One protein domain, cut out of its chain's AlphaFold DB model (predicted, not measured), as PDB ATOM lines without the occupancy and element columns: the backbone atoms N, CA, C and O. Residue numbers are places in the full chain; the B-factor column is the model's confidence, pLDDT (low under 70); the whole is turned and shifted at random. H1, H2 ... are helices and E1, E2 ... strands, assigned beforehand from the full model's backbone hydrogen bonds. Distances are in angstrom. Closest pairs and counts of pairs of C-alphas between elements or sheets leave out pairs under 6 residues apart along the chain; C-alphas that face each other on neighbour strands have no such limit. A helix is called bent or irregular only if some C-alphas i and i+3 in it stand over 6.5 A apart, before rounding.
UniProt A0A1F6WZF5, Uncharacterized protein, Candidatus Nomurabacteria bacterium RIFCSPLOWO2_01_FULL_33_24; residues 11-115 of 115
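What this domain is: This is residues 11 to 115 of the 115 residues of an uncharacterized protein of Candidatus Nomurabacteria bacterium RIFCSPLOWO2_01_FULL_33_24 (UniProt A0A1F6WZF5). A small parallel sheet of three strands, E2 E1 E3, has H1 over one face at one end of the domain, and a separate antiparallel hairpin, E4 and E5, makes the other end. E3 and E4 are near each other where the two ends meet, H3 and H4 touch at a steep tilt and lie together to one side of E3 and E4, and residues 84 to 99 form a long loop from H4 to E4. The printed part has 105 residues, with four named helices and five named strands in the order E1 H1 E2 H2 H3 E3 H4 E4 E5, class mixed. The whole is compact, with a radius of gyration of the C-alphas of 12.9 A and spans of 33 by 28 by 27 A.

How they stand to each other: E1, residues 11 to 14, is the inner strand between E2, residues 35 to 37, and E3, residues 67 to 71. E1 and E3 are parallel at 13 degrees, with N 13 and O 69 within hydrogen-bond range at 2.8 A. E2 and E1 are parallel at 48 degrees, with N 36 and O 12 at 3.0 A. H1, residues 18 to 31, is on the sheet at a height of 8.7 A, over E1 and along the strands; the closest C-alphas of H1 and E1 are those of Ala 20 and Ser 14, 6.0 A apart. This makes two layers, helix on one face of a sheet. E1, H1 and E2 form a strand-helix-strand unit, two parallel neighbour strands joined through a helix, with a right-handed crossover. E2, H2, H3 and E3 form a split one, with E1 between its strands, also right-handed; H2 is residues 38 to 41 and H3 residues 48 to 62. H2 and H3 each only graze the sheet. They are close but not clearly touching, with the C-alphas of Leu 41 and Lys 58 closest at 7.4 A. H3 touches H4, residues 74 to 83, at a steep tilt of 67 degrees, the same way; Gly 48 and Asn 76 have the closest C-alphas, 5.9 A apart. H4 is not on the sheet E2 E1 E3. E4, residues 100 to 105, and E5, residues 108 to 114, form an antiparallel hairpin at 159 degrees, with N 103 and O 111 at 2.8 A. E3 and E4 are near each other, while E3 and E5 are apart. Every O i to N i+4 pair is within hydrogen-bond range in H1 and H4, and 10 of 11 in H3; H2 is too short for such a pair.

Where its parts are: E1 begins at C-alpha 11, (-36.533, 20.120, 2.240), and E5 ends at C-alpha 114, (-47.224, 35.798, 6.026). From first to last C-alpha, H3 measures 20.3 A, H1 19.8 A, E5 17.4 A, E4 16.4 A, H4 13.9 A and E3 13.2 A. H3 is neither bent nor irregular, but only just: C-alphas 50 and 53 are 6.0 A apart.

The domain as a whole: The two C-alphas farthest apart are those of Gly 32 and Pro 89, at 34.0 A. The printed part has no cut, and H4 to E4 is a long link of 16 residues. The mean pLDDT of the printed part is 77.6, with residues 41 to 57, 60 to 64 and 85 to 93 under 70.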
ATOM      1  N   GLN A  11     -37.413  19.932   3.387       87.75
ATOM      2  CA  GLN A  11     -36.533  20.120   2.240       87.75
ATOM      3  C   GLN A  11     -36.356  21.610   1.969       87.75
ATOM      4  O   GLN A  11     -37.341  22.351   1.920       87.75
ATOM      5  N   LEU A  12     -35.112  22.043   1.777       89.75
ATOM      6  CA  LEU A  12     -34.770  23.416   1.431       89.75
ATOM      7  C   LEU A  12     -34.348  23.483  -0.038       89.75
ATOM      8  O   LEU A  12     -33.487  22.729  -0.487       89.75
ATOM      9  N   PHE A  13     -34.948  24.399  -0.787       88.94
ATOM     10  CA  PHE A  13     -34.608  24.654  -2.179       88.94
ATOM     11  C   PHE A  13     -34.274  26.119  -2.398       88.94
ATOM     12  O   PHE A  13     -34.954  27.002  -1.871       88.94
ATOM     13  N   SER A  14     -33.277  26.372  -3.241       90.25
ATOM     14  CA  SER A  14     -32.884  27.720  -3.635       90.25
ATOM     15  C   SER A  14     -32.855  27.905  -5.147       90.25
ATOM     16  O   SER A  14     -32.518  27.001  -5.912       90.25
ATOM     17  N   SER A  15     -33.207  29.104  -5.599       87.06
ATOM     18  CA  SER A  15     -32.881  29.565  -6.947       87.06
ATOM     19  C   SER A  15     -31.359  29.736  -7.074       87.06
ATOM     20  O   SER A  15     -30.739  30.235  -6.140       87.06
ATOM     21  N   PRO A  16     -30.744  29.419  -8.226       83.69
ATOM     22  CA  PRO A  16     -29.292  29.542  -8.442       83.69
ATOM     23  C   PRO A  16     -28.786  30.998  -8.504       83.69
ATOM     24  O   PRO A  16     -27.626  31.256  -8.813       83.69
ATOM     25  N   VAL A  17     -29.648  31.986  -8.259       83.31
ATOM     26  CA  VAL A  17     -29.278  33.404  -8.257       83.31
ATOM     27  C   VAL A  17     -28.565  33.741  -6.946       83.31
ATOM     28  O   VAL A  17     -29.076  33.412  -5.878       83.31
ATOM     29  N   SER A  18     -27.448  34.478  -7.007       82.81
ATOM     30  CA  SER A  18     -26.566  34.757  -5.855       82.81
ATOM     31  C   SER A  18     -27.304  35.186  -4.580       82.81
ATOM     32  O   SER A  18     -27.080  34.617  -3.523       82.81
ATOM     33  N   ARG A  19     -28.272  36.110  -4.670       86.50
ATOM     34  CA  ARG A  19     -29.034  36.580  -3.492       86.50
ATOM     35  C   ARG A  19     -29.936  35.510  -2.859       86.50
ATOM     36  O   ARG A  19     -30.184  35.541  -1.655       86.50
ATOM     37  N   ALA A  20     -30.474  34.598  -3.668       87.25
ATOM     38  CA  ALA A  20     -31.282  33.487  -3.174       87.25
ATOM     39  C   ALA A  20     -30.390  32.417  -2.529       87.25
ATOM     40  O   ALA A  20     -30.754  31.878  -1.486       87.25
ATOM     41  N   ILE A  21     -29.204  32.172  -3.096       91.19
ATOM     42  CA  ILE A  21     -28.175  31.307  -2.505       91.19
ATOM     43  C   ILE A  21     -27.765  31.827  -1.131       91.19
ATOM     44  O   ILE A  21     -27.908  31.093  -0.165       91.19
ATOM     45  N   GLU A  22     -27.379  33.099  -1.015       92.69
ATOM     46  CA  GLU A  22     -26.984  33.710   0.265       92.69
ATOM     47  C   GLU A  22     -28.067  33.528   1.343       92.69
ATOM     48  O   GLU A  22     -27.790  33.155   2.482       92.69
ATOM     49  N   SER A  23     -29.335  33.733   0.976       92.06
ATOM     50  CA  SER A  23     -30.461  33.531   1.895       92.06
ATOM     51  C   SER A  23     -30.643  32.053   2.275       92.06
ATOM     52  O   SER A  23     -30.919  31.743   3.433       92.06
ATOM     53  N   ALA A  24     -30.477  31.132   1.323       91.81
ATOM     54  CA  ALA A  24     -30.561  29.696   1.573       91.81
ATOM     55  C   ALA A  24     -29.389  29.176   2.416       91.81
ATOM     56  O   ALA A  24     -29.610  28.333   3.278       91.81
ATOM     57  N   GLU A  25     -28.180  29.708   2.239       94.12
ATOM     58  CA  GLU A  25     -27.005  29.394   3.059       94.12
ATOM     59  C   GLU A  25     -27.211  29.812   4.514       94.12
ATOM     60  O   GLU A  25     -26.910  29.043   5.424       94.12
ATOM     61  N   ILE A  26     -27.800  30.990   4.752       93.62
ATOM     62  CA  ILE A  26     -28.154  31.433   6.107       93.62
ATOM     63  C   ILE A  26     -29.161  30.465   6.741       93.62
ATOM     64  O   ILE A  26     -28.969  30.027   7.877       93.62
ATOM     65  N   ILE A  27     -30.222  30.098   6.014       90.69
ATOM     66  CA  ILE A  27     -31.232  29.152   6.514       90.69
ATOM     67  C   ILE A  27     -30.591  27.784   6.771       90.69
ATOM     68  O   ILE A  27     -30.828  27.190   7.823       90.69
ATOM     69  N   SER A  28     -29.760  27.306   5.848       93.56
ATOM     70  CA  SER A  28     -29.024  26.048   5.952       93.56
ATOM     71  C   SER A  28     -28.138  26.028   7.194       93.56
ATOM     72  O   SER A  28     -28.239  25.111   8.005       93.56
ATOM     73  N   HIS A  29     -27.365  27.089   7.426       93.88
ATOM     74  CA  HIS A  29     -26.498  27.214   8.594       93.88
ATOM     75  C   HIS A  29     -27.278  27.206   9.918       93.88
ATOM     76  O   HIS A  29     -26.859  26.562  10.877       93.88
ATOM     77  N   ILE A  30     -28.425  27.891   9.974       92.62
ATOM     78  CA  ILE A  30     -29.265  27.966  11.181       92.62
ATOM     79  C   ILE A  30     -29.972  26.635  11.462       92.62
ATOM     80  O   ILE A  30     -30.116  26.235  12.616       92.62
ATOM     81  N   THR A  31     -30.466  25.972  10.417       88.19
ATOM     82  CA  THR A  31     -31.330  24.787  10.548       88.19
ATOM     83  C   THR A  31     -30.572  23.466  10.471       88.19
ATOM     84  O   THR A  31     -31.117  22.436  10.861       88.19
ATOM     85  N   GLY A  32     -29.332  23.483   9.974       90.75
ATOM     86  CA  GLY A  32     -28.563  22.287   9.639       90.75
ATOM     87  C   GLY A  32     -29.108  21.523   8.427       90.75
ATOM     88  O   GLY A  32     -28.764  20.358   8.254       90.75
ATOM     89  N   LEU A  33     -29.990  22.136   7.627       88.62
ATOM     90  CA  LEU A  33     -30.554  21.524   6.422       88.62
ATOM     91  C   LEU A  33     -29.676  21.826   5.213       88.62
ATOM     92  O   LEU A  33     -29.411  22.993   4.921       88.62
ATOM     93  N   ASP A  34     -29.302  20.799   4.459       91.69
ATOM     94  CA  ASP A  34     -28.744  20.993   3.122       91.69
ATOM     95  C   ASP A  34     -29.821  21.567   2.191       91.69
ATOM     96  O   ASP A  34     -31.008  21.234   2.302       91.69
ATOM     97  N   TYR A  35     -29.416  22.445   1.272       89.62
ATOM     98  CA  TYR A  35     -30.302  22.969   0.238       89.62
ATOM     99  C   TYR A  35     -29.947  22.395  -1.130       89.62
ATOM    100  O   TYR A  35     -28.777  22.213  -1.451       89.62
ATOM    101  N   ASN A  36     -30.969  22.167  -1.952       89.75
ATOM    102  CA  ASN A  36     -30.810  21.786  -3.355       89.75
ATOM    103  C   ASN A  36     -31.185  22.954  -4.272       89.75
ATOM    104  O   ASN A  36     -31.905  23.880  -3.872       89.75
ATOM    105  N   PHE A  37     -30.751  22.911  -5.530       87.06
ATOM    106  CA  PHE A  37     -31.168  23.919  -6.499       87.06
ATOM    107  C   PHE A  37     -32.542  23.611  -7.096       87.06
ATOM    108  O   PHE A  37     -32.874  22.475  -7.430       87.06
ATOM    109  N   LEU A  38     -33.344  24.655  -7.320       79.50
ATOM    110  CA  LEU A  38     -34.620  24.541  -8.037       79.50
ATOM    111  C   LEU A  38     -34.429  24.003  -9.470       79.50
ATOM    112  O   LEU A  38     -35.313  23.339 -10.007       79.50
ATOM    113  N   GLU A  39     -33.270  24.229 -10.090       75.69
ATOM    114  CA  GLU A  39     -32.939  23.700 -11.421       75.69
ATOM    115  C   GLU A  39     -32.834  22.173 -11.459       75.69
ATOM    116  O   GLU A  39     -33.156  21.570 -12.481       75.69
ATOM    117  N   GLU A  40     -32.485  21.527 -10.344       70.56
ATOM    118  CA  GLU A  40     -32.521  20.062 -10.220       70.56
ATOM    119  C   GLU A  40     -33.963  19.540 -10.300       70.56
ATOM    120  O   GLU A  40     -34.237  18.433 -10.767       70.56
ATOM    121  N   LEU A  41     -34.927  20.393  -9.944       65.75
ATOM    122  CA  LEU A  41     -36.346  20.177 -10.187       65.75
ATOM    123  C   LEU A  41     -36.774  20.625 -11.599       65.75
ATOM    124  O   LEU A  41     -37.967  20.631 -11.898       65.75
ATOM    125  N   GLY A  42     -35.854  20.937 -12.509       62.06
ATOM    126  CA  GLY A  42     -36.161  21.405 -13.864       62.06
ATOM    127  C   GLY A  42     -36.810  22.792 -13.900       62.06
ATOM    128  O   GLY A  42     -37.461  23.139 -14.887       62.06
ATOM    129  N   LEU A  43     -36.680  23.576 -12.825       65.75
ATOM    130  CA  LEU A  43     -37.250  24.916 -12.724       65.75
ATOM    131  C   LEU A  43     -36.267  25.938 -13.284       65.75
ATOM    132  O   LEU A  43     -35.405  26.452 -12.572       65.75
ATOM    133  N   ASN A  44     -36.410  26.250 -14.572       62.62
ATOM    134  CA  ASN A  44     -35.645  27.335 -15.168       62.62
ATOM    135  C   ASN A  44     -36.221  28.683 -14.712       62.62
ATOM    136  O   ASN A  44     -37.352  29.052 -15.026       62.62
ATOM    137  N   CYS A  45     -35.408  29.407 -13.954       59.06
ATOM    138  CA  CYS A  45     -35.715  30.641 -13.238       59.06
ATOM    139  C   CYS A  45     -35.916  31.885 -14.128       59.06
ATOM    140  O   CYS A  45     -35.966  32.995 -13.611       59.06
ATOM    141  N   SER A  46     -36.001  31.717 -15.448       58.25
ATOM    142  CA  SER A  46     -36.040  32.811 -16.429       58.25
ATOM    143  C   SER A  46     -37.414  33.041 -17.076       58.25
ATOM    144  O   SER A  46     -37.586  34.035 -17.776       58.25
ATOM    145  N   ASP A  47     -38.401  32.169 -16.834       63.44
ATOM    146  CA  ASP A  47     -39.708  32.205 -17.505       63.44
ATOM    147  C   ASP A  47     -40.842  31.925 -16.499       63.44
ATOM    148  O   ASP A  47     -41.168  30.773 -16.189       63.44
ATOM    149  N   GLY A  48     -41.412  32.998 -15.935       55.72
ATOM    150  CA  GLY A  48     -42.388  32.940 -14.835       55.72
ATOM    151  C   GLY A  48     -43.636  32.099 -15.138       55.72
ATOM    152  O   GLY A  48     -44.186  31.469 -14.231       55.72
ATOM    153  N   ASP A  49     -44.034  32.004 -16.411       56.75
ATOM    154  CA  ASP A  49     -45.191  31.211 -16.843       56.75
ATOM    155  C   ASP A  49     -44.884  29.708 -16.922       56.75
ATOM    156  O   ASP A  49     -45.738  28.879 -16.593       56.75
ATOM    157  N   LYS A  50     -43.652  29.320 -17.285       59.41
ATOM    158  CA  LYS A  50     -43.224  27.908 -17.225       59.41
ATOM    159  C   LYS A  50     -43.038  27.440 -15.789       59.41
ATOM    160  O   LYS A  50     -43.333  26.287 -15.468       59.41
ATOM    161  N   ILE A  51     -42.600  28.346 -14.920       59.38
ATOM    162  CA  ILE A  51     -42.409  28.062 -13.505       59.38
ATOM    163  C   ILE A  51     -43.725  27.715 -12.812       59.38
ATOM    164  O   ILE A  51     -43.753  26.786 -12.011       59.38
ATOM    165  N   LYS A  52     -44.832  28.361 -13.180       63.34
ATOM    166  CA  LYS A  52     -46.159  28.077 -12.623       63.34
ATOM    167  C   LYS A  52     -46.505  26.586 -12.642       63.34
ATOM    168  O   LYS A  52     -46.763  26.011 -11.592       63.34
ATOM    169  N   ASN A  53     -46.477  25.940 -13.804       61.97
ATOM    170  CA  ASN A  53     -46.942  24.553 -13.916       61.97
ATOM    171  C   ASN A  53     -45.962  23.551 -13.292       61.97
ATOM    172  O   ASN A  53     -46.384  22.587 -12.655       61.97
ATOM    173  N   VAL A  54     -44.656  23.799 -13.427       65.25
ATOM    174  CA  VAL A  54     -43.627  22.885 -12.912       65.25
ATOM    175  C   VAL A  54     -43.495  22.999 -11.391       65.25
ATOM    176  O   VAL A  54     -43.361  21.976 -10.718       65.25
ATOM    177  N   ILE A  55     -43.594  24.212 -10.829       66.44
ATOM    178  CA  ILE A  55     -43.583  24.414  -9.377       66.44
ATOM    179  C   ILE A  55     -44.827  23.791  -8.748       66.44
ATOM    180  O   ILE A  55     -44.695  23.081  -7.756       66.44
ATOM    181  N   LEU A  56     -46.015  24.011  -9.323       66.94
ATOM    182  CA  LEU A  56     -47.260  23.440  -8.808       66.94
ATOM    183  C   LEU A  56     -47.172  21.912  -8.702       66.94
ATOM    184  O   LEU A  56     -47.367  21.374  -7.618       66.94
ATOM    185  N   ASP A  57     -46.839  21.213  -9.789       68.75
ATOM    186  CA  ASP A  57     -46.842  19.747  -9.775       68.75
ATOM    187  C   ASP A  57     -45.715  19.167  -8.908       68.75
ATOM    188  O   ASP A  57     -45.947  18.200  -8.176       68.75
ATOM    189  N   LYS A  58     -44.513  19.764  -8.909       71.44
ATOM    190  CA  LYS A  58     -43.393  19.253  -8.101       71.44
ATOM    191  C   LYS A  58     -43.514  19.602  -6.622       71.44
ATOM    192  O   LYS A  58     -43.351  18.706  -5.797       71.44
ATOM    193  N   ILE A  59     -43.863  20.840  -6.265       71.00
ATOM    194  CA  ILE A  59     -44.070  21.214  -4.856       71.00
ATOM    195  C   ILE A  59     -45.262  20.458  -4.278       71.00
ATOM    196  O   ILE A  59     -45.160  19.968  -3.160       71.00
ATOM    197  N   LEU A  60     -46.368  20.288  -5.010       69.56
ATOM    198  CA  LEU A  60     -47.500  19.502  -4.500       69.56
ATOM    199  C   LEU A  60     -47.146  18.024  -4.301       69.56
ATOM    200  O   LEU A  60     -47.627  17.407  -3.354       69.56
ATOM    201  N   THR A  61     -46.296  17.459  -5.162       67.81
ATOM    202  CA  THR A  61     -45.828  16.075  -5.004       67.81
ATOM    203  C   THR A  61     -44.903  15.935  -3.792       67.81
ATOM    204  O   THR A  61     -45.065  14.997  -3.017       67.81
ATOM    205  N   LEU A  62     -43.985  16.886  -3.590       66.81
ATOM    206  CA  LEU A  62     -43.047  16.896  -2.460       66.81
ATOM    207  C   LEU A  62     -43.742  17.212  -1.126       66.81
ATOM    208  O   LEU A  62     -43.472  16.584  -0.113       66.81
ATOM    209  N   THR A  63     -44.712  18.128  -1.112       65.50
ATOM    210  CA  THR A  63     -45.456  18.510   0.107       65.50
ATOM    211  C   THR A  63     -46.430  17.435   0.605       65.50
ATOM    212  O   THR A  63     -47.066  17.612   1.649       65.50
ATOM    213  N   ASN A  64     -46.527  16.287  -0.078       68.44
ATOM    214  CA  ASN A  64     -47.295  15.125   0.363       68.44
ATOM    215  C   ASN A  64     -46.575  14.357   1.490       68.44
ATOM    216  O   ASN A  64     -46.115  13.231   1.312       68.44
ATOM    217  N   GLY A  65     -46.480  14.989   2.660       71.12
ATOM    218  CA  GLY A  65     -45.825  14.442   3.853       71.12
ATOM    219  C   GLY A  65     -44.622  15.254   4.329       71.12
ATOM    220  O   GLY A  65     -44.192  15.075   5.467       71.12
ATOM    221  N   GLU A  66     -44.140  16.194   3.518       79.25
ATOM    222  CA  GLU A  66     -42.938  16.983   3.800       79.25
ATOM    223  C   GLU A  66     -43.226  18.487   3.838       79.25
ATOM    224  O   GLU A  66     -44.241  18.978   3.336       79.25
ATOM    225  N   ILE A  67     -42.330  19.230   4.482       85.62
ATOM    226  CA  ILE A  67     -42.315  20.691   4.487       85.62
ATOM    227  C   ILE A  67     -41.291  21.131   3.448       85.62
ATOM    228  O   ILE A  67     -40.115  20.800   3.558       85.62
ATOM    229  N   VAL A  68     -41.727  21.901   2.458       86.62
ATOM    230  CA  VAL A  68     -40.839  22.451   1.432       86.62
ATOM    231  C   VAL A  68     -40.616  23.928   1.722       86.62
ATOM    232  O   VAL A  68     -41.565  24.714   1.728       86.62
ATOM    233  N   VAL A  69     -39.364  24.302   1.960       89.38
ATOM    234  CA  VAL A  69     -38.919  25.690   2.061       89.38
ATOM    235  C   VAL A  69     -38.287  26.065   0.730       89.38
ATOM    236  O   VAL A  69     -37.358  25.408   0.273       89.38
ATOM    237  N   MET A  70     -38.797  27.116   0.095       88.25
ATOM    238  CA  MET A  70     -38.298  27.586  -1.193       88.25
ATOM    239  C   MET A  70     -37.835  29.033  -1.083       88.25
ATOM    240  O   MET A  70     -38.612  29.915  -0.719       88.25
ATOM    241  N   VAL A  71     -36.592  29.274  -1.486       89.31
ATOM    242  CA  VAL A  71     -35.991  30.600  -1.598       89.31
ATOM    243  C   VAL A  71     -35.859  30.945  -3.077       89.31
ATOM    244  O   VAL A  71     -35.209  30.242  -3.850       89.31
ATOM    245  N   SER A  72     -36.515  32.017  -3.513       87.31
ATOM    246  CA  SER A  72     -36.511  32.423  -4.919       87.31
ATOM    247  C   SER A  72     -36.719  33.926  -5.070       87.31
ATOM    248  O   SER A  72     -36.952  34.641  -4.097       87.31
ATOM    249  N   HIS A  73     -36.638  34.417  -6.303       82.56
ATOM    250  CA  HIS A  73     -36.898  35.818  -6.615       82.56
ATOM    251  C   HIS A  73     -38.401  36.121  -6.684       82.56
ATOM    252  O   HIS A  73     -39.230  35.247  -6.944       82.56
ATOM    253  N   LEU A  74     -38.746  37.393  -6.479       80.69
ATOM    254  CA  LEU A  74     -40.128  37.847  -6.339       80.69
ATOM    255  C   LEU A  74     -41.062  37.429  -7.497       80.69
ATOM    256  O   LEU A  74     -42.166  36.974  -7.193       80.69
ATOM    257  N   PRO A  75     -40.664  37.504  -8.787       77.62
ATOM    258  CA  PRO A  75     -41.486  36.991  -9.887       77.62
ATOM    259  C   PRO A  75     -41.922  35.528  -9.723       77.62
ATOM    260  O   PRO A  75     -43.097  35.223  -9.915       77.62
ATOM    261  N   ASN A  76     -41.022  34.643  -9.288       77.19
ATOM    262  CA  ASN A  76     -41.342  33.232  -9.067       77.19
ATOM    263  C   ASN A  76     -42.317  33.047  -7.912       77.19
ATOM    264  O   ASN A  76     -43.322  32.352  -8.054       77.19
ATOM    265  N   ILE A  77     -42.049  33.697  -6.777       79.56
ATOM    266  CA  ILE A  77     -42.918  33.615  -5.598       79.56
ATOM    267  C   ILE A  77     -44.311  34.170  -5.920       79.56
ATOM    268  O   ILE A  77     -45.321  33.553  -5.585       79.56
ATOM    269  N   SER A  78     -44.374  35.286  -6.647       77.44
ATOM    270  CA  SER A  78     -45.629  35.887  -7.104       77.44
ATOM    271  C   SER A  78     -46.386  34.946  -8.040       77.44
ATOM    272  O   SER A  78     -47.583  34.730  -7.855       77.44
ATOM    273  N   GLY A  79     -45.684  34.322  -8.993       75.56
ATOM    274  CA  GLY A  79     -46.246  33.308  -9.882       75.56
ATOM    275  C   GLY A  79     -46.878  32.157  -9.103       75.56
ATOM    276  O   GLY A  79     -48.016  31.779  -9.377       75.56
ATOM    277  N   VAL A  80     -46.204  31.656  -8.066       77.06
ATOM    278  CA  VAL A  80     -46.718  30.591  -7.189       77.06
ATOM    279  C   VAL A  80     -47.968  31.027  -6.424       77.06
ATOM    280  O   VAL A  80     -48.979  30.327  -6.451       77.06
ATOM    281  N   ILE A  81     -47.936  32.196  -5.783       77.69
ATOM    282  CA  ILE A  81     -49.060  32.721  -4.993       77.69
ATOM    283  C   ILE A  81     -50.312  32.898  -5.857       77.69
ATOM    284  O   ILE A  81     -51.404  32.483  -5.457       77.69
ATOM    285  N   VAL A  82     -50.149  33.493  -7.045       75.25
ATOM    286  CA  VAL A  82     -51.239  33.696  -8.013       75.25
ATOM    287  C   VAL A  82     -51.792  32.357  -8.495       75.25
ATOM    288  O   VAL A  82     -52.995  32.214  -8.694       75.25
ATOM    289  N   SER A  83     -50.929  31.358  -8.662       73.06
ATOM    290  CA  SER A  83     -51.308  30.041  -9.179       73.06
ATOM    291  C   SER A  83     -52.130  29.209  -8.212       73.06
ATOM    292  O   SER A  83     -52.981  28.435  -8.641       73.06
ATOM    293  N   PHE A  84     -51.886  29.373  -6.917       73.38
ATOM    294  CA  PHE A  84     -52.601  28.642  -5.884       73.38
ATOM    295  C   PHE A  84     -53.916  29.294  -5.451       73.38
ATOM    296  O   PHE A  84     -54.572  28.739  -4.572       73.38
ATOM    297  N   ASP A  85     -54.282  30.433  -6.058       66.12
ATOM    298  CA  ASP A  85     -55.442  31.256  -5.703       66.12
ATOM    299  C   ASP A  85     -55.673  31.259  -4.189       66.12
ATOM    300  O   ASP A  85     -56.645  30.713  -3.667       66.12
ATOM    301  N   CYS A  86     -54.717  31.835  -3.453       62.53
ATOM    302  CA  CYS A  86     -54.726  31.805  -1.989       62.53
ATOM    303  C   CYS A  86     -55.946  32.526  -1.367       62.53
ATOM    304  O   CYS A  86     -56.010  32.643  -0.142       62.53
ATOM    305  N   GLY A  87     -56.880  33.054  -2.178       53.31
ATOM    306  CA  GLY A  87     -58.174  33.617  -1.772       53.31
ATOM    307  C   GLY A  87     -58.089  34.865  -0.893       53.31
ATOM    308  O   GLY A  87     -59.106  35.394  -0.455       53.31
ATOM    309  N   LYS A  88     -56.872  35.336  -0.613       59.12
ATOM    310  CA  LYS A  88     -56.566  36.310   0.428       59.12
ATOM    311  C   LYS A  88     -55.780  37.482  -0.166       59.12
ATOM    312  O   LYS A  88     -54.634  37.293  -0.577       59.12
ATOM    313  N   PRO A  89     -56.367  38.694  -0.222       58.44
ATOM    314  CA  PRO A  89     -55.716  39.883  -0.779       58.44
ATOM    315  C   PRO A  89     -54.381  40.212  -0.102       58.44
ATOM    316  O   PRO A  89     -53.440  40.625  -0.769       58.44
ATOM    317  N   GLU A  90     -54.292  39.957   1.204       58.81
ATOM    318  CA  GLU A  90     -53.121  40.166   2.071       58.81
ATOM    319  C   GLU A  90     -51.875  39.355   1.668       58.81
ATOM    320  O   GLU A  90     -50.767  39.688   2.072       58.81
ATOM    321  N   ILE A  91     -52.040  38.319   0.841       64.62
ATOM    322  CA  ILE A  91     -50.962  37.423   0.390       64.62
ATOM    323  C   ILE A  91     -50.510  37.786  -1.030       64.62
ATOM    324  O   ILE A  91     -49.477  37.319  -1.492       64.62
ATOM    325  N   ARG A  92     -51.244  38.671  -1.726       64.44
ATOM    326  CA  ARG A  92     -50.920  39.091  -3.101       64.44
ATOM    327  C   ARG A  92     -49.621  39.886  -3.207       64.44
ATOM    328  O   ARG A  92     -49.108  40.025  -4.311       64.44
ATOM    329  N   TRP A  93     -49.121  40.413  -2.093       68.00
ATOM    330  CA  TRP A  93     -47.899  41.204  -2.046       68.00
ATOM    331  C   TRP A  93     -46.947  40.659  -0.985       68.00
ATOM    332  O   TRP A  93     -47.258  40.653   0.206       68.00
ATOM    333  N   ILE A  94     -45.774  40.228  -1.444       77.81
ATOM    334  CA  ILE A  94     -44.637  39.836  -0.615       77.81
ATOM    335  C   ILE A  94     -43.443  40.721  -0.990       77.81
ATOM    336  O   ILE A  94     -43.196  40.989  -2.165       77.81
ATOM    337  N   GLY A  95     -42.749  41.238   0.011       80.88
ATOM    338  CA  GLY A  95     -41.516  41.999  -0.108       80.88
ATOM    339  C   GLY A  95     -40.282  41.101  -0.049       80.88
ATOM    340  O   GLY A  95     -40.347  39.914   0.266       80.88
ATOM    341  N   THR A  96     -39.123  41.677  -0.359       83.69
ATOM    342  CA  THR A  96     -37.835  40.979  -0.254       83.69
ATOM    343  C   THR A  96     -37.552  40.580   1.194       83.69
ATOM    344  O   THR A  96     -37.644  41.417   2.086       83.69
ATOM    345  N   GLY A  97     -37.163  39.322   1.415       82.38
ATOM    346  CA  GLY A  97     -36.827  38.794   2.744       82.38
ATOM    347  C   GLY A  97     -38.035  38.393   3.593       82.38
ATOM    348  O   GLY A  97     -37.859  37.822   4.664       82.38
ATOM    349  N   GLU A  98     -39.253  38.646   3.117       87.19
ATOM    350  CA  GLU A  98     -40.463  38.148   3.759       87.19
ATOM    351  C   GLU A  98     -40.737  36.701   3.340       87.19
ATOM    352  O   GLU A  98     -40.320  36.248   2.269       87.19
ATOM    353  N   ALA A  99     -41.476  35.977   4.177       87.56
ATOM    354  CA  ALA A  99     -41.860  34.599   3.912       87.56
ATOM    355  C   ALA A  99     -43.381  34.433   3.973       87.56
ATOM    356  O   ALA A  99     -44.083  35.097   4.734       87.56
ATOM    357  N   ILE A 100     -43.894  33.513   3.161       86.88
ATOM    358  CA  ILE A 100     -45.293  33.093   3.191       86.88
ATOM    359  C   ILE A 100     -45.318  31.588   3.387       86.88
ATOM    360  O   ILE A 100     -44.658  30.835   2.673       86.88
ATOM    361  N   VAL A 101     -46.129  31.146   4.334       87.25
ATOM    362  CA  VAL A 101     -46.369  29.737   4.602       87.25
ATOM    363  C   VAL A 101     -47.704  29.348   3.990       87.25
ATOM    364  O   VAL A 101     -48.762  29.859   4.374       87.25
ATOM    365  N   LEU A 102     -47.652  28.403   3.057       84.56
ATOM    366  CA  LEU A 102     -48.816  27.811   2.406       84.56
ATOM    367  C   LEU A 102     -49.058  26.414   2.984       84.56
ATOM    368  O   LEU A 102     -48.175  25.563   2.975       84.56
ATOM    369  N   ASN A 103     -50.265  26.170   3.487       84.19
ATOM    370  CA  ASN A 103     -50.710  24.851   3.924       84.19
ATOM    371  C   ASN A 103     -51.641  24.267   2.872       84.19
ATOM    372  O   ASN A 103     -52.655  24.882   2.522       84.19
ATOM    373  N   PHE A 104     -51.321  23.059   2.424       79.12
ATOM    374  CA  PHE A 104     -52.057  22.353   1.388       79.12
ATOM    375  C   PHE A 104     -52.985  21.285   1.971       79.12
ATOM    376  O   PHE A 104     -52.642  20.592   2.928       79.12
ATOM    377  N   GLY A 105     -54.169  21.156   1.372       78.50
ATOM    378  CA  GLY A 105     -55.079  20.024   1.524       78.50
ATOM    379  C   GLY A 105     -55.317  19.411   0.146       78.50
ATOM    380  O   GLY A 105     -56.128  19.914  -0.634       78.50
ATOM    381  N   GLY A 106     -54.560  18.364  -0.192       78.75
ATOM    382  CA  GLY A 106     -54.460  17.892  -1.576       78.75
ATOM    383  C   GLY A 106     -53.803  18.951  -2.469       78.75
ATOM    384  O   GLY A 106     -52.781  19.516  -2.103       78.75
ATOM    385  N   LYS A 107     -54.406  19.263  -3.623       75.56
ATOM    386  CA  LYS A 107     -53.880  20.267  -4.574       75.56
ATOM    387  C   LYS A 107     -54.305  21.715  -4.285       75.56
ATOM    388  O   LYS A 107     -54.060  22.595  -5.105       75.56
ATOM    389  N   LYS A 108     -54.991  21.973  -3.167       76.50
ATOM    390  CA  LYS A 108     -55.535  23.298  -2.829       76.50
ATOM    391  C   LYS A 108     -54.856  23.870  -1.595       76.50
ATOM    392  O   LYS A 108     -54.642  23.147  -0.622       76.50
ATOM    393  N   VAL A 109     -54.578  25.172  -1.606       79.94
ATOM    394  CA  VAL A 109     -54.185  25.895  -0.392       79.94
ATOM    395  C   VAL A 109     -55.406  26.007   0.514       79.94
ATOM    396  O   VAL A 109     -56.415  26.599   0.145       79.94
ATOM    397  N   VAL A 110     -55.318  25.424   1.707       83.25
ATOM    398  CA  VAL A 110     -56.375  25.496   2.731       83.25
ATOM    399  C   VAL A 110     -56.119  26.608   3.743       83.25
ATOM    400  O   VAL A 110     -57.040  27.072   4.412       83.25
ATOM    401  N   ARG A 111     -54.861  27.045   3.876       81.06
ATOM    402  CA  ARG A 111     -54.471  28.165   4.735       81.06
ATOM    403  C   ARG A 111     -53.176  28.773   4.234       81.06
ATOM    404  O   ARG A 111     -52.238  28.047   3.932       81.06
ATOM    405  N   ALA A 112     -53.092  30.092   4.259       83.31
ATOM    406  CA  ALA A 112     -51.868  30.808   3.967       83.31
ATOM    407  C   ALA A 112     -51.673  31.954   4.971       83.31
ATOM    408  O   ALA A 112     -52.657  32.567   5.401       83.31
ATOM    409  N   HIS A 113     -50.429  32.172   5.398       84.19
ATOM    410  CA  HIS A 113     -50.041  33.234   6.328       84.19
ATOM    411  C   HIS A 113     -48.669  33.796   5.966       84.19
ATOM    412  O   HIS A 113     -47.799  33.063   5.503       84.19
ATOM    413  N   LYS A 114     -48.497  35.097   6.174       83.31
ATOM    414  CA  LYS A 114     -47.224  35.798   6.026       83.31
ATOM    415  C   LYS A 114     -46.493  35.795   7.375       83.31
ATOM    416  O   LYS A 114     -47.165  35.929   8.400       83.31
ATOM    417  N   LEU A 115     -45.178  35.581   7.359       78.81
ATOM    418  CA  LEU A 115     -44.292  35.657   8.528       78.81
ATOM    419  C   LEU A 115     -43.683  37.053   8.665       78.81
ATOM    420  O   LEU A 115     -43.419  37.675   7.610       78.81
TER     421      LEU A 115